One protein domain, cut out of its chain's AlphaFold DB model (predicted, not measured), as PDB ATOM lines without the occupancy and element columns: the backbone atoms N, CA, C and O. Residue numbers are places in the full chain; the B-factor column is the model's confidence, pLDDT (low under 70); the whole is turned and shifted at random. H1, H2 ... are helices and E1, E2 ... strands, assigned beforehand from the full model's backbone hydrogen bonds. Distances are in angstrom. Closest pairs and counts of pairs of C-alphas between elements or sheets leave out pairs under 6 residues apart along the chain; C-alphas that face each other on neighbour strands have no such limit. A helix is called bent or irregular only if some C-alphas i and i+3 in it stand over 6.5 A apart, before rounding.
ATOM      1  N   TYR A   4     273.824 262.635 250.263       80.44
ATOM      2  CA  TYR A   4     273.919 262.377 248.825       80.44
ATOM      3  C   TYR A   4     275.270 262.879 248.321       80.44
ATOM      4  O   TYR A   4     275.864 263.778 248.913       80.44
ATOM      5  N   ALA A   5     275.747 262.325 247.213       80.81
ATOM      6  CA  ALA A   5     276.950 262.805 246.552       80.81
ATOM      7  C   ALA A   5     276.781 262.829 245.035       80.81
ATOM      8  O   ALA A   5     275.948 262.121 244.470       80.81
ATOM      9  N   PHE A   6     277.577 263.655 244.369       82.00
ATOM     10  CA  PHE A   6     277.686 263.676 242.919       82.00
ATOM     11  C   PHE A   6     278.966 262.970 242.477       82.00
ATOM     12  O   PHE A   6     280.061 263.404 242.840       82.00
ATOM     13  N   ASP A   7     278.819 261.912 241.679       82.50
ATOM     14  CA  ASP A   7     279.920 261.235 241.001       82.50
ATOM     15  C   ASP A   7     280.399 262.100 239.833       82.50
ATOM     16  O   ASP A   7     279.733 262.248 238.804       82.50
ATOM     17  N   THR A   8     281.579 262.690 239.981       77.25
ATOM     18  CA  THR A   8     282.143 263.581 238.966       77.25
ATOM     19  C   THR A   8     282.677 262.855 237.728       77.25
ATOM     20  O   THR A   8     282.877 263.526 236.710       77.25
ATOM     21  N   ILE A   9     282.882 261.535 237.771       78.25
ATOM     22  CA  ILE A   9     283.356 260.718 236.647       78.25
ATOM     23  C   ILE A   9     282.164 260.253 235.819       78.25
ATOM     24  O   ILE A   9     282.070 260.601 234.641       78.25
ATOM     25  N   ASN A  10     281.232 259.532 236.446       75.44
ATOM     26  CA  ASN A  10     280.062 258.975 235.764       75.44
ATOM     27  C   ASN A  10     278.939 260.005 235.580       75.44
ATOM     28  O   ASN A  10     277.997 259.764 234.831       75.44
ATOM     29  N   LYS A  11     279.057 261.180 236.218       76.00
ATOM     30  CA  LYS A  11     278.102 262.298 236.139       76.00
ATOM     31  C   LYS A  11     276.696 261.929 236.621       76.00
ATOM     32  O   LYS A  11     275.706 262.445 236.103       76.00
ATOM     33  N   VAL A  12     276.618 261.089 237.648       77.50
ATOM     34  CA  VAL A  12     275.368 260.651 238.283       77.50
ATOM     35  C   VAL A  12     275.314 261.092 239.741       77.50
ATOM     36  O   VAL A  12     276.340 261.323 240.381       77.50
ATOM     37  N   THR A  13     274.109 261.239 240.283       78.88
ATOM     38  CA  THR A  13     273.908 261.468 241.715       78.88
ATOM     39  C   THR A  13     273.718 260.130 242.427       78.88
ATOM     40  O   THR A  13     273.009 259.246 241.950       78.88
ATOM     41  N   VAL A  14     274.367 259.971 243.577       82.31
ATOM     42  CA  VAL A  14     274.360 258.741 244.376       82.31
ATOM     43  C   VAL A  14     273.955 259.038 245.810       82.31
ATOM     44  O   VAL A  14     274.065 260.165 246.301       82.31
ATOM     45  N   LYS A  15     273.505 258.005 246.511       84.25
ATOM     46  CA  LYS A  15     273.155 258.067 247.925       84.25
ATOM     47  C   LYS A  15     274.233 257.414 248.768       84.25
ATOM     48  O   LYS A  15     274.621 256.280 248.505       84.25
ATOM     49  N   LEU A  16     274.670 258.099 249.813       80.94
ATOM     50  CA  LEU A  16     275.630 257.579 250.773       80.94
ATOM     51  C   LEU A  16     274.890 256.872 251.914       80.94
ATOM     52  O   LEU A  16     274.031 257.449 252.590       80.94
ATOM     53  N   LYS A  17     275.212 255.597 252.137       79.75
ATOM     54  CA  LYS A  17     274.614 254.767 253.187       79.75
ATOM     55  C   LYS A  17     275.652 253.802 253.752       79.75
ATOM     56  O   LYS A  17     276.159 252.960 253.026       79.75
ATOM     57  N   ASN A  18     275.914 253.875 255.059       79.31
ATOM     58  CA  ASN A  18     276.821 252.964 255.778       79.31
ATOM     59  C   ASN A  18     278.223 252.837 255.140       79.31
ATOM     60  O   ASN A  18     278.729 251.727 255.010       79.31
ATOM     61  N   GLY A  19     278.823 253.950 254.699       73.75
ATOM     62  CA  GLY A  19     280.121 253.908 254.010       73.75
ATOM     63  C   GLY A  19     280.053 253.269 252.619       73.75
ATOM     64  O   GLY A  19     281.030 252.696 252.150       73.75
ATOM     65  N   LYS A  20     278.897 253.339 251.951       76.75
ATOM     66  CA  LYS A  20     278.716 252.925 250.556       76.75
ATOM     67  C   LYS A  20     278.033 254.010 249.741       76.75
ATOM     68  O   LYS A  20     277.144 254.686 250.262       76.75
ATOM     69  N   ALA A  21     278.406 254.121 248.471       80.25
ATOM     70  CA  ALA A  21     277.683 254.891 247.470       80.25
ATOM     71  C   ALA A  21     276.711 253.964 246.728       80.25
ATOM     72  O   ALA A  21     277.078 252.871 246.303       80.25
ATOM     73  N   ILE A  22     275.454 254.384 246.612       81.06
ATOM     74  CA  ILE A  22     274.388 253.626 245.955       81.06
ATOM     75  C   ILE A  22     273.863 254.462 244.794       81.06
ATOM     76  O   ILE A  22     273.301 255.540 245.013       81.06
ATOM     77  N   ASN A  23     274.019 253.962 243.569       77.56
ATOM     78  CA  ASN A  23     273.360 254.526 242.399       77.56
ATOM     79  C   ASN A  23     271.919 254.001 242.361       77.56
ATOM     80  O   ASN A  23     271.668 252.861 241.977       77.56
ATOM     81  N   GLU A  24     270.956 254.822 242.784       69.25
ATOM     82  CA  GLU A  24     269.543 254.415 242.850       69.25
ATOM     83  C   GLU A  24     268.902 254.241 241.455       69.25
ATOM     84  O   GLU A  24     267.860 253.598 241.354       69.25
ATOM     85  N   ILE A  25     269.520 254.762 240.384       67.31
ATOM     86  CA  ILE A  25     269.035 254.616 239.001       67.31
ATOM     87  C   ILE A  25     269.414 253.240 238.444       67.31
ATOM     88  O   ILE A  25     268.581 252.553 237.856       67.31
ATOM     89  N   GLU A  26     270.672 252.836 238.631       66.12
ATOM     90  CA  GLU A  26     271.209 251.580 238.090       66.12
ATOM     91  C   GLU A  26     271.117 250.408 239.079       66.12
ATOM     92  O   GLU A  26     271.256 249.250 238.687       66.12
ATOM     93  N   GLY A  27     270.869 250.689 240.362       66.38
ATOM     94  CA  GLY A  27     270.817 249.689 241.428       66.38
ATOM     95  C   GLY A  27     272.188 249.137 241.827       66.38
ATOM     96  O   GLY A  27     272.258 248.066 242.429       66.38
ATOM     97  N   THR A  28     273.274 249.833 241.484       74.25
ATOM     98  CA  THR A  28     274.651 249.421 241.776       74.25
ATOM     99  C   THR A  28     275.127 249.979 243.122       74.25
ATOM    100  O   THR A  28     274.838 251.124 243.483       74.25
ATOM    101  N   GLU A  29     275.836 249.148 243.895       75.62
ATOM    102  CA  GLU A  29     276.465 249.528 245.167       75.62
ATOM    103  C   GLU A  29     277.989 249.503 245.032       75.62
ATOM    104  O   GLU A  29     278.552 248.511 244.566       75.62
ATOM    105  N   GLU A  30     278.655 250.549 245.520       73.62
ATOM    106  CA  GLU A  30     280.115 250.650 245.566       73.62
ATOM    107  C   GLU A  30     280.599 250.980 246.987       73.62
ATOM    108  O   GLU A  30     279.965 251.746 247.722       73.62
ATOM    109  N   GLU A  31     281.723 250.384 247.404       67.19
ATOM    110  CA  GLU A  31     282.348 250.690 248.697       67.19
ATOM    111  C   GLU A  31     282.920 252.113 248.695       67.19
ATOM    112  O   GLU A  31     283.769 252.461 247.874       67.19
ATOM    113  N   TYR A  32     282.461 252.936 249.639       62.41
ATOM    114  CA  TYR A  32     282.898 254.315 249.812       62.41
ATOM    115  C   TYR A  32     284.010 254.346 250.865       62.41
ATOM    116  O   TYR A  32     283.757 254.552 252.050       62.41
ATOM    117  N   ASP A  33     285.249 254.096 250.438       60.75
ATOM    118  CA  ASP A  33     286.422 254.322 251.289       60.75
ATOM    119  C   ASP A  33     286.834 255.802 251.207       60.75
ATOM    120  O   ASP A  33     287.259 256.305 250.157       60.75
ATOM    121  N   GLU A  34     286.656 256.515 252.320       49.91
ATOM    122  CA  GLU A  34     286.637 257.977 252.404       49.91
ATOM    123  C   GLU A  34     287.925 258.638 251.877       49.91
ATOM    124  O   GLU A  34     287.874 259.750 251.375       49.91
ATOM    125  N   ILE A  35     289.087 257.977 251.901       47.06
ATOM    126  CA  ILE A  35     290.358 258.615 251.496       47.06
ATOM    127  C   ILE A  35     290.594 258.559 249.977       47.06
ATOM    128  O   ILE A  35     291.175 259.480 249.397       47.06
ATOM    129  N   LYS A  36     290.158 257.488 249.303       53.69
ATOM    130  CA  LYS A  36     290.424 257.268 247.869       53.69
ATOM    131  C   LYS A  36     289.326 257.858 246.977       53.69
ATOM    132  O   LYS A  36     289.613 258.271 245.853       53.69
ATOM    133  N   TYR A  37     288.100 257.926 247.493       56.22
ATOM    134  CA  TYR A  37     286.900 258.254 246.723       56.22
ATOM    135  C   TYR A  37     286.329 259.657 246.990       56.22
ATOM    136  O   TYR A  37     285.599 260.160 246.136       56.22
ATOM    137  N   TYR A  38     286.719 260.362 248.067       52.78
ATOM    138  CA  TYR A  38     286.294 261.763 248.294       52.78
ATOM    139  C   TYR A  38     286.651 262.695 247.130       52.78
ATOM    140  O   TYR A  38     285.949 263.661 246.856       52.78
ATOM    141  N   ASN A  39     287.741 262.402 246.414       59.62
ATOM    142  CA  ASN A  39     288.146 263.201 245.257       59.62
ATOM    143  C   ASN A  39     287.186 263.055 244.062       59.62
ATOM    144  O   ASN A  39     287.212 263.889 243.162       59.62
ATOM    145  N   GLN A  40     286.376 261.994 244.028       71.56
ATOM    146  CA  GLN A  40     285.457 261.686 242.928       71.56
ATOM    147  C   GLN A  40     284.010 262.049 243.268       71.56
ATOM    148  O   GLN A  40     283.261 262.442 242.369       71.56
ATOM    149  N   TYR A  41     283.645 261.965 244.549       76.00
ATOM    150  CA  TYR A  41     282.302 262.217 245.054       76.00
ATOM    151  C   TYR A  41     282.227 263.547 245.807       76.00
ATOM    152  O   TYR A  41     282.823 263.715 246.867       76.00
ATOM    153  N   VAL A  42     281.448 264.490 245.279       77.56
ATOM    154  CA  VAL A  42     281.185 265.772 245.948       77.56
ATOM    155  C   VAL A  42     279.905 265.643 246.760       77.56
ATOM    156  O   VAL A  42     278.842 265.430 246.181       77.56
ATOM    157  N   GLU A  43     279.995 265.756 248.085       77.88
ATOM    158  CA  GLU A  43     278.822 265.703 248.964       77.88
ATOM    159  C   GLU A  43     277.863 266.864 248.659       77.88
ATOM    160  O   GLU A  43     278.278 268.012 248.477       77.88
ATOM    161  N   ILE A  44     276.567 266.562 248.581       74.81
ATOM    162  CA  ILE A  44     275.510 267.531 248.281       74.81
ATOM    163  C   ILE A  44     274.356 267.393 249.273       74.81
ATOM    164  O   ILE A  44     274.031 266.307 249.755       74.81
ATOM    165  N   THR A  45     273.704 268.517 249.569       77.44
ATOM    166  CA  THR A  45     272.508 268.526 250.419       77.44
ATOM    167  C   THR A  45     271.321 267.889 249.697       77.44
ATOM    168  O   THR A  45     271.232 267.938 248.473       77.44
ATOM    169  N   GLU A  46     270.353 267.368 250.453       70.44
ATOM    170  CA  GLU A  46     269.107 266.812 249.899       70.44
ATOM    171  C   GLU A  46     268.340 267.835 249.043       70.44
ATOM    172  O   GLU A  46     267.916 267.523 247.936       70.44
ATOM    173  N   SER A  47     268.277 269.101 249.472       71.69
ATOM    174  CA  SER A  47     267.689 270.185 248.668       71.69
ATOM    175  C   SER A  47     268.421 270.442 247.345       71.69
ATOM    176  O   SER A  47     267.814 270.890 246.374       71.69
ATOM    177  N   SER A  48     269.727 270.169 247.293       70.81
ATOM    178  CA  SER A  48     270.534 270.311 246.080       70.81
ATOM    179  C   SER A  48     270.456 269.067 245.196       70.81
ATOM    180  O   SER A  48     270.668 269.184 243.992       70.81
ATOM    181  N   TYR A  49     270.137 267.896 245.760       74.44
ATOM    182  CA  TYR A  49     270.027 266.630 245.032       74.44
ATOM    183  C   TYR A  49     268.922 266.677 243.973       74.44
ATOM    184  O   TYR A  49     269.192 266.373 242.811       74.44
ATOM    185  N   ASP A  50     267.714 267.114 244.335       73.50
ATOM    186  CA  ASP A  50     266.576 267.149 243.404       73.50
ATOM    187  C   ASP A  50     266.833 268.111 242.235       73.50
ATOM    188  O   ASP A  50     266.590 267.787 241.066       73.50
ATOM    189  N   LEU A  51     267.398 269.284 242.541       74.00
ATOM    190  CA  LEU A  51     267.740 270.290 241.541       74.00
ATOM    191  C   LEU A  51     268.884 269.820 240.633       74.00
ATOM    192  O   LEU A  51     268.809 269.973 239.412       74.00
ATOM    193  N   LEU A  52     269.943 269.245 241.208       74.56
ATOM    194  CA  LEU A  52     271.099 268.760 240.456       74.56
ATOM    195  C   LEU A  52     270.719 267.584 239.553       74.56
ATOM    196  O   LEU A  52     271.075 267.587 238.377       74.56
ATOM    197  N   THR A  53     269.954 266.621 240.069       73.00
ATOM    198  CA  THR A  53     269.502 265.448 239.308       73.00
ATOM    199  C   THR A  53     268.608 265.871 238.142       73.00
ATOM    200  O   THR A  53     268.848 265.461 237.008       73.00
ATOM    201  N   SER A  54     267.653 266.778 238.374       74.31
ATOM    202  CA  SER A  54     266.807 267.339 237.308       74.31
ATOM    203  C   SER A  54     267.639 268.035 236.223       74.31
ATOM    204  O   SER A  54     267.411 267.850 235.027       74.31
ATOM    205  N   ASN A  55     268.653 268.796 236.637       75.88
ATOM    206  CA  ASN A  55     269.557 269.500 235.735       75.88
ATOM    207  C   ASN A  55     270.433 268.556 234.901       75.88
ATOM    208  O   ASN A  55     270.613 268.788 233.704       75.88
ATOM    209  N   LEU A  56     270.943 267.478 235.494       74.06
ATOM    210  CA  LEU A  56     271.710 266.460 234.775       74.06
ATOM    211  C   LEU A  56     270.850 265.750 233.731       74.06
ATOM    212  O   LEU A  56     271.278 265.622 232.587       74.06
ATOM    213  N   VAL A  57     269.619 265.366 234.081       74.88
ATOM    214  CA  VAL A  57     268.677 264.733 233.142       74.88
ATOM    215  C   VAL A  57     268.420 265.639 231.938       74.88
ATOM    216  O   VAL A  57     268.530 265.195 230.796       74.88
ATOM    217  N   ILE A  58     268.138 266.923 232.172       75.06
ATOM    218  CA  ILE A  58     267.934 267.906 231.101       75.06
ATOM    219  C   ILE A  58     269.192 268.044 230.241       75.06
ATOM    220  O   ILE A  58     269.106 268.043 229.012       75.06
ATOM    221  N   TYR A  59     270.362 268.168 230.870       78.38
ATOM    222  CA  TYR A  59     271.623 268.308 230.154       78.38
ATOM    223  C   TYR A  59     271.900 267.094 229.266       78.38
ATOM    224  O   TYR A  59     272.177 267.276 228.087       78.38
ATOM    225  N   PHE A  60     271.760 265.869 229.776       75.88
ATOM    226  CA  PHE A  60     271.997 264.656 228.989       75.88
ATOM    227  C   PHE A  60     270.946 264.424 227.901       75.88
ATOM    228  O   PHE A  60     271.298 263.991 226.807       75.88
ATOM    229  N   ALA A  61     269.680 264.767 228.153       76.38
ATOM    230  CA  ALA A  61     268.621 264.660 227.149       76.38
ATOM    231  C   ALA A  61     268.796 265.659 225.993       76.38
ATOM    232  O   ALA A  61     268.396 265.379 224.864       76.38
ATOM    233  N   THR A  62     269.375 266.832 226.262       79.56
ATOM    234  CA  THR A  62     269.486 267.923 225.277       79.56
ATOM    235  C   THR A  62     270.895 268.103 224.716       79.56
ATOM    236  O   THR A  62     271.057 268.757 223.687       79.56
ATOM    237  N   ASN A  63     271.910 267.566 225.399       80.06
ATOM    238  CA  ASN A  63     273.336 267.833 225.207       80.06
ATOM    239  C   ASN A  63     273.650 269.335 225.025       80.06
ATOM    240  O   ASN A  63     274.504 269.718 224.225       80.06
ATOM    241  N   ASN A  64     272.893 270.206 225.707       80.31
ATOM    242  CA  ASN A  64     272.915 271.647 225.474       80.31
ATOM    243  C   ASN A  64     272.820 272.441 226.783       80.31
ATOM    244  O   ASN A  64     271.746 272.652 227.350       80.31
ATOM    245  N   GLU A  65     273.959 272.978 227.218       79.56
ATOM    246  CA  GLU A  65     274.067 273.810 228.422       79.56
ATOM    247  C   GLU A  65     273.203 275.086 228.355       79.56
ATOM    248  O   GLU A  65     272.714 275.575 229.375       79.56
ATOM    249  N   SER A  66     272.956 275.630 227.159       83.56
ATOM    250  CA  SER A  66     272.087 276.805 227.002       83.56
ATOM    251  C   SER A  66     270.626 276.475 227.311       83.56
ATOM    252  O   SER A  66     269.924 277.302 227.894       83.56
ATOM    253  N   CYS A  67     270.178 275.259 226.978       78.12
ATOM    254  CA  CYS A  67     268.837 274.779 227.314       78.12
ATOM    255  C   CYS A  67     268.666 274.666 228.836       78.12
ATOM    256  O   CYS A  67     267.700 275.182 229.397       78.12
ATOM    257  N   LEU A  68     269.674 274.109 229.514       80.75
ATOM    258  CA  LEU A  68     269.725 274.028 230.972       80.75
ATOM    259  C   LEU A  68     269.618 275.409 231.638       80.75
ATOM    260  O   LEU A  68     268.835 275.604 232.572       80.75
ATOM    261  N   LYS A  69     270.399 276.386 231.154       79.75
ATOM    262  CA  LYS A  69     270.372 277.767 231.661       79.75
ATOM    263  C   LYS A  69     269.001 278.416 231.459       79.75
ATOM    264  O   LYS A  69     268.522 279.100 232.363       79.75
ATOM    265  N   ALA A  70     268.365 278.193 230.308       83.94
ATOM    266  CA  ALA A  70     267.039 278.725 230.008       83.94
ATOM    267  C   ALA A  70     265.958 278.133 230.928       83.94
ATOM    268  O   ALA A  70     265.183 278.894 231.506       83.94
ATOM    269  N   ILE A  71     265.957 276.811 231.133       80.00
ATOM    270  CA  ILE A  71     264.994 276.134 232.016       80.00
ATOM    271  C   ILE A  71     265.167 276.593 233.465       80.00
ATOM    272  O   ILE A  71     264.193 276.999 234.092       80.00
ATOM    273  N   ASN A  72     266.396 276.630 233.991       79.19
ATOM    274  CA  ASN A  72     266.638 277.120 235.355       79.19
ATOM    275  C   ASN A  72     266.217 278.584 235.536       79.19
ATOM    276  O   ASN A  72     265.695 278.952 236.589       79.19
ATOM    277  N   LYS A  73     266.428 279.432 234.521       83.81
ATOM    278  CA  LYS A  73     265.965 280.824 234.547       83.81
ATOM    279  C   LYS A  73     264.438 280.909 234.604       83.81
ATOM    280  O   LYS A  73     263.919 281.775 235.301       83.81
ATOM    281  N   GLU A  74     263.739 280.031 233.889       84.25
ATOM    282  CA  GLU A  74     262.277 279.967 233.897       84.25
ATOM    283  C   GLU A  74     261.740 279.455 235.239       84.25
ATOM    284  O   GLU A  74     260.883 280.101 235.831       84.25
ATOM    285  N   LEU A  75     262.300 278.362 235.770       75.50
ATOM    286  CA  LEU A  75     261.885 277.761 237.044       75.50
ATOM    287  C   LEU A  75     262.028 278.723 238.232       75.50
ATOM    288  O   LEU A  75     261.175 278.736 239.114       75.50
ATOM    289  N   ARG A  76     263.050 279.591 238.231       77.75
ATOM    290  CA  ARG A  76     263.233 280.628 239.267       77.75
ATOM    291  C   ARG A  76     262.065 281.607 239.387       77.75
ATOM    292  O   ARG A  76     261.934 282.224 240.435       77.75
ATOM    293  N   LYS A  77     261.228 281.762 238.359       83.56
ATOM    294  CA  LYS A  77     260.029 282.614 238.434       83.56
ATOM    295  C   LYS A  77     258.933 282.030 239.329       83.56
ATOM    296  O   LYS A  77     258.033 282.764 239.710       83.56
TER     297      LYS A  77
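AT A GLANCE: This is residues 4 to 77 of the 80 residues of an uncharacterized protein of Bacillus sp. AFS002410 (UniProt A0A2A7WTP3). A small, strongly twisted sheet of five antiparallel strands lies toward one end of the model, and the long helix H2 packs on one face of it with residues 46 to 56, then runs on past it. At the far end of H2 the chain folds back into H3, which makes a V with H2 away from the sheet, while the short H1 lies in the stretch that leads from one edge strand, E4, to the other, E5. The printed part has 74 residues with five named strands and three named helices, in the order E1 E2 E3 E4 H1 E5 H2 H3; across the sheet the order is E4 E3 E2 E1 E5, and the class is mixed, helices and strands. The whole is elongated, with spans of 39 by 22 by 22 A, and only just loose, close to compact, with a radius of gyration of the C-alphas of 13.6 A.

IN THESE COORDINATES: E1 is residues 4 to 7, 9.9 A long, and begins at C-alpha 4 at (273.919, 262.377, 248.825). E2 is residues 13 to 17, 13.3 A; E3 is residues 20 to 23, 9.9 A; E4 is residues 28 to 31, 10.4 A; E5 is residues 41 to 44, 9.2 A. H1 is residues 34 to 37, 5.7 A. H2 is residues 46 to 62, 24.6 A, and ends at C-alpha 62 at (269.486, 267.923, 225.277). It is neither bent nor irregular, but only just: C-alphas 47 and 50 are 6.2 A apart. H3 is residues 65 to 75, 15.4 A, ending at C-alpha 75 at (261.885, 277.761, 237.044).

HOW THE PARTS SIT: E1 to E4 form a meander, each strand the antiparallel neighbour of the one before, with hairpins E1 and E2, E2 and E3, E3 and E4. N 14 and O 5 are 2.8 A apart across E2 and E1, N 17 and O 20 2.8 A across E3 and E2, N 21 and O 30 2.9 A across E4 and E3, and N 6 and O 42 2.8 A across E1 and E5, within hydrogen-bond range. E2 is staggered, pairing with E1 over residues 13 to 15 and with E3 over 15 to 17. H2 is on one face of the sheet, giving two layers, at a height over the sheet of 9.0 A. It lies over E1 and runs along the strands, at 18 degrees to E1 on the local plane; E2 and E5 only just fall short of lying under it, with 2 of its C-alphas each. The closest C-alphas of H2 and E2 are those of Thr 53 and Thr 13, 6.4 A. H2, with residues 55 to 59 alone, touches H3, closest at the C-alphas of Tyr 59 and Leu 68, 6.1 A, at a steep tilt of 47 degrees, opposite ways. H3 is not on the sheet, and H1 only grazes it. Every O i to N i+4 pair is within hydrogen-bond range in H3, 11 of 13 are in H2, and H1 is too short for one.

THE WHOLE: The two C-alphas farthest apart, those of Ile 35 and Lys 77, are 40.8 A apart. The printed part has no cut, and each link between named elements is tight. The mean pLDDT of the printed part is 74.6, with residues 24 to 27 and 31 to 39 under 70.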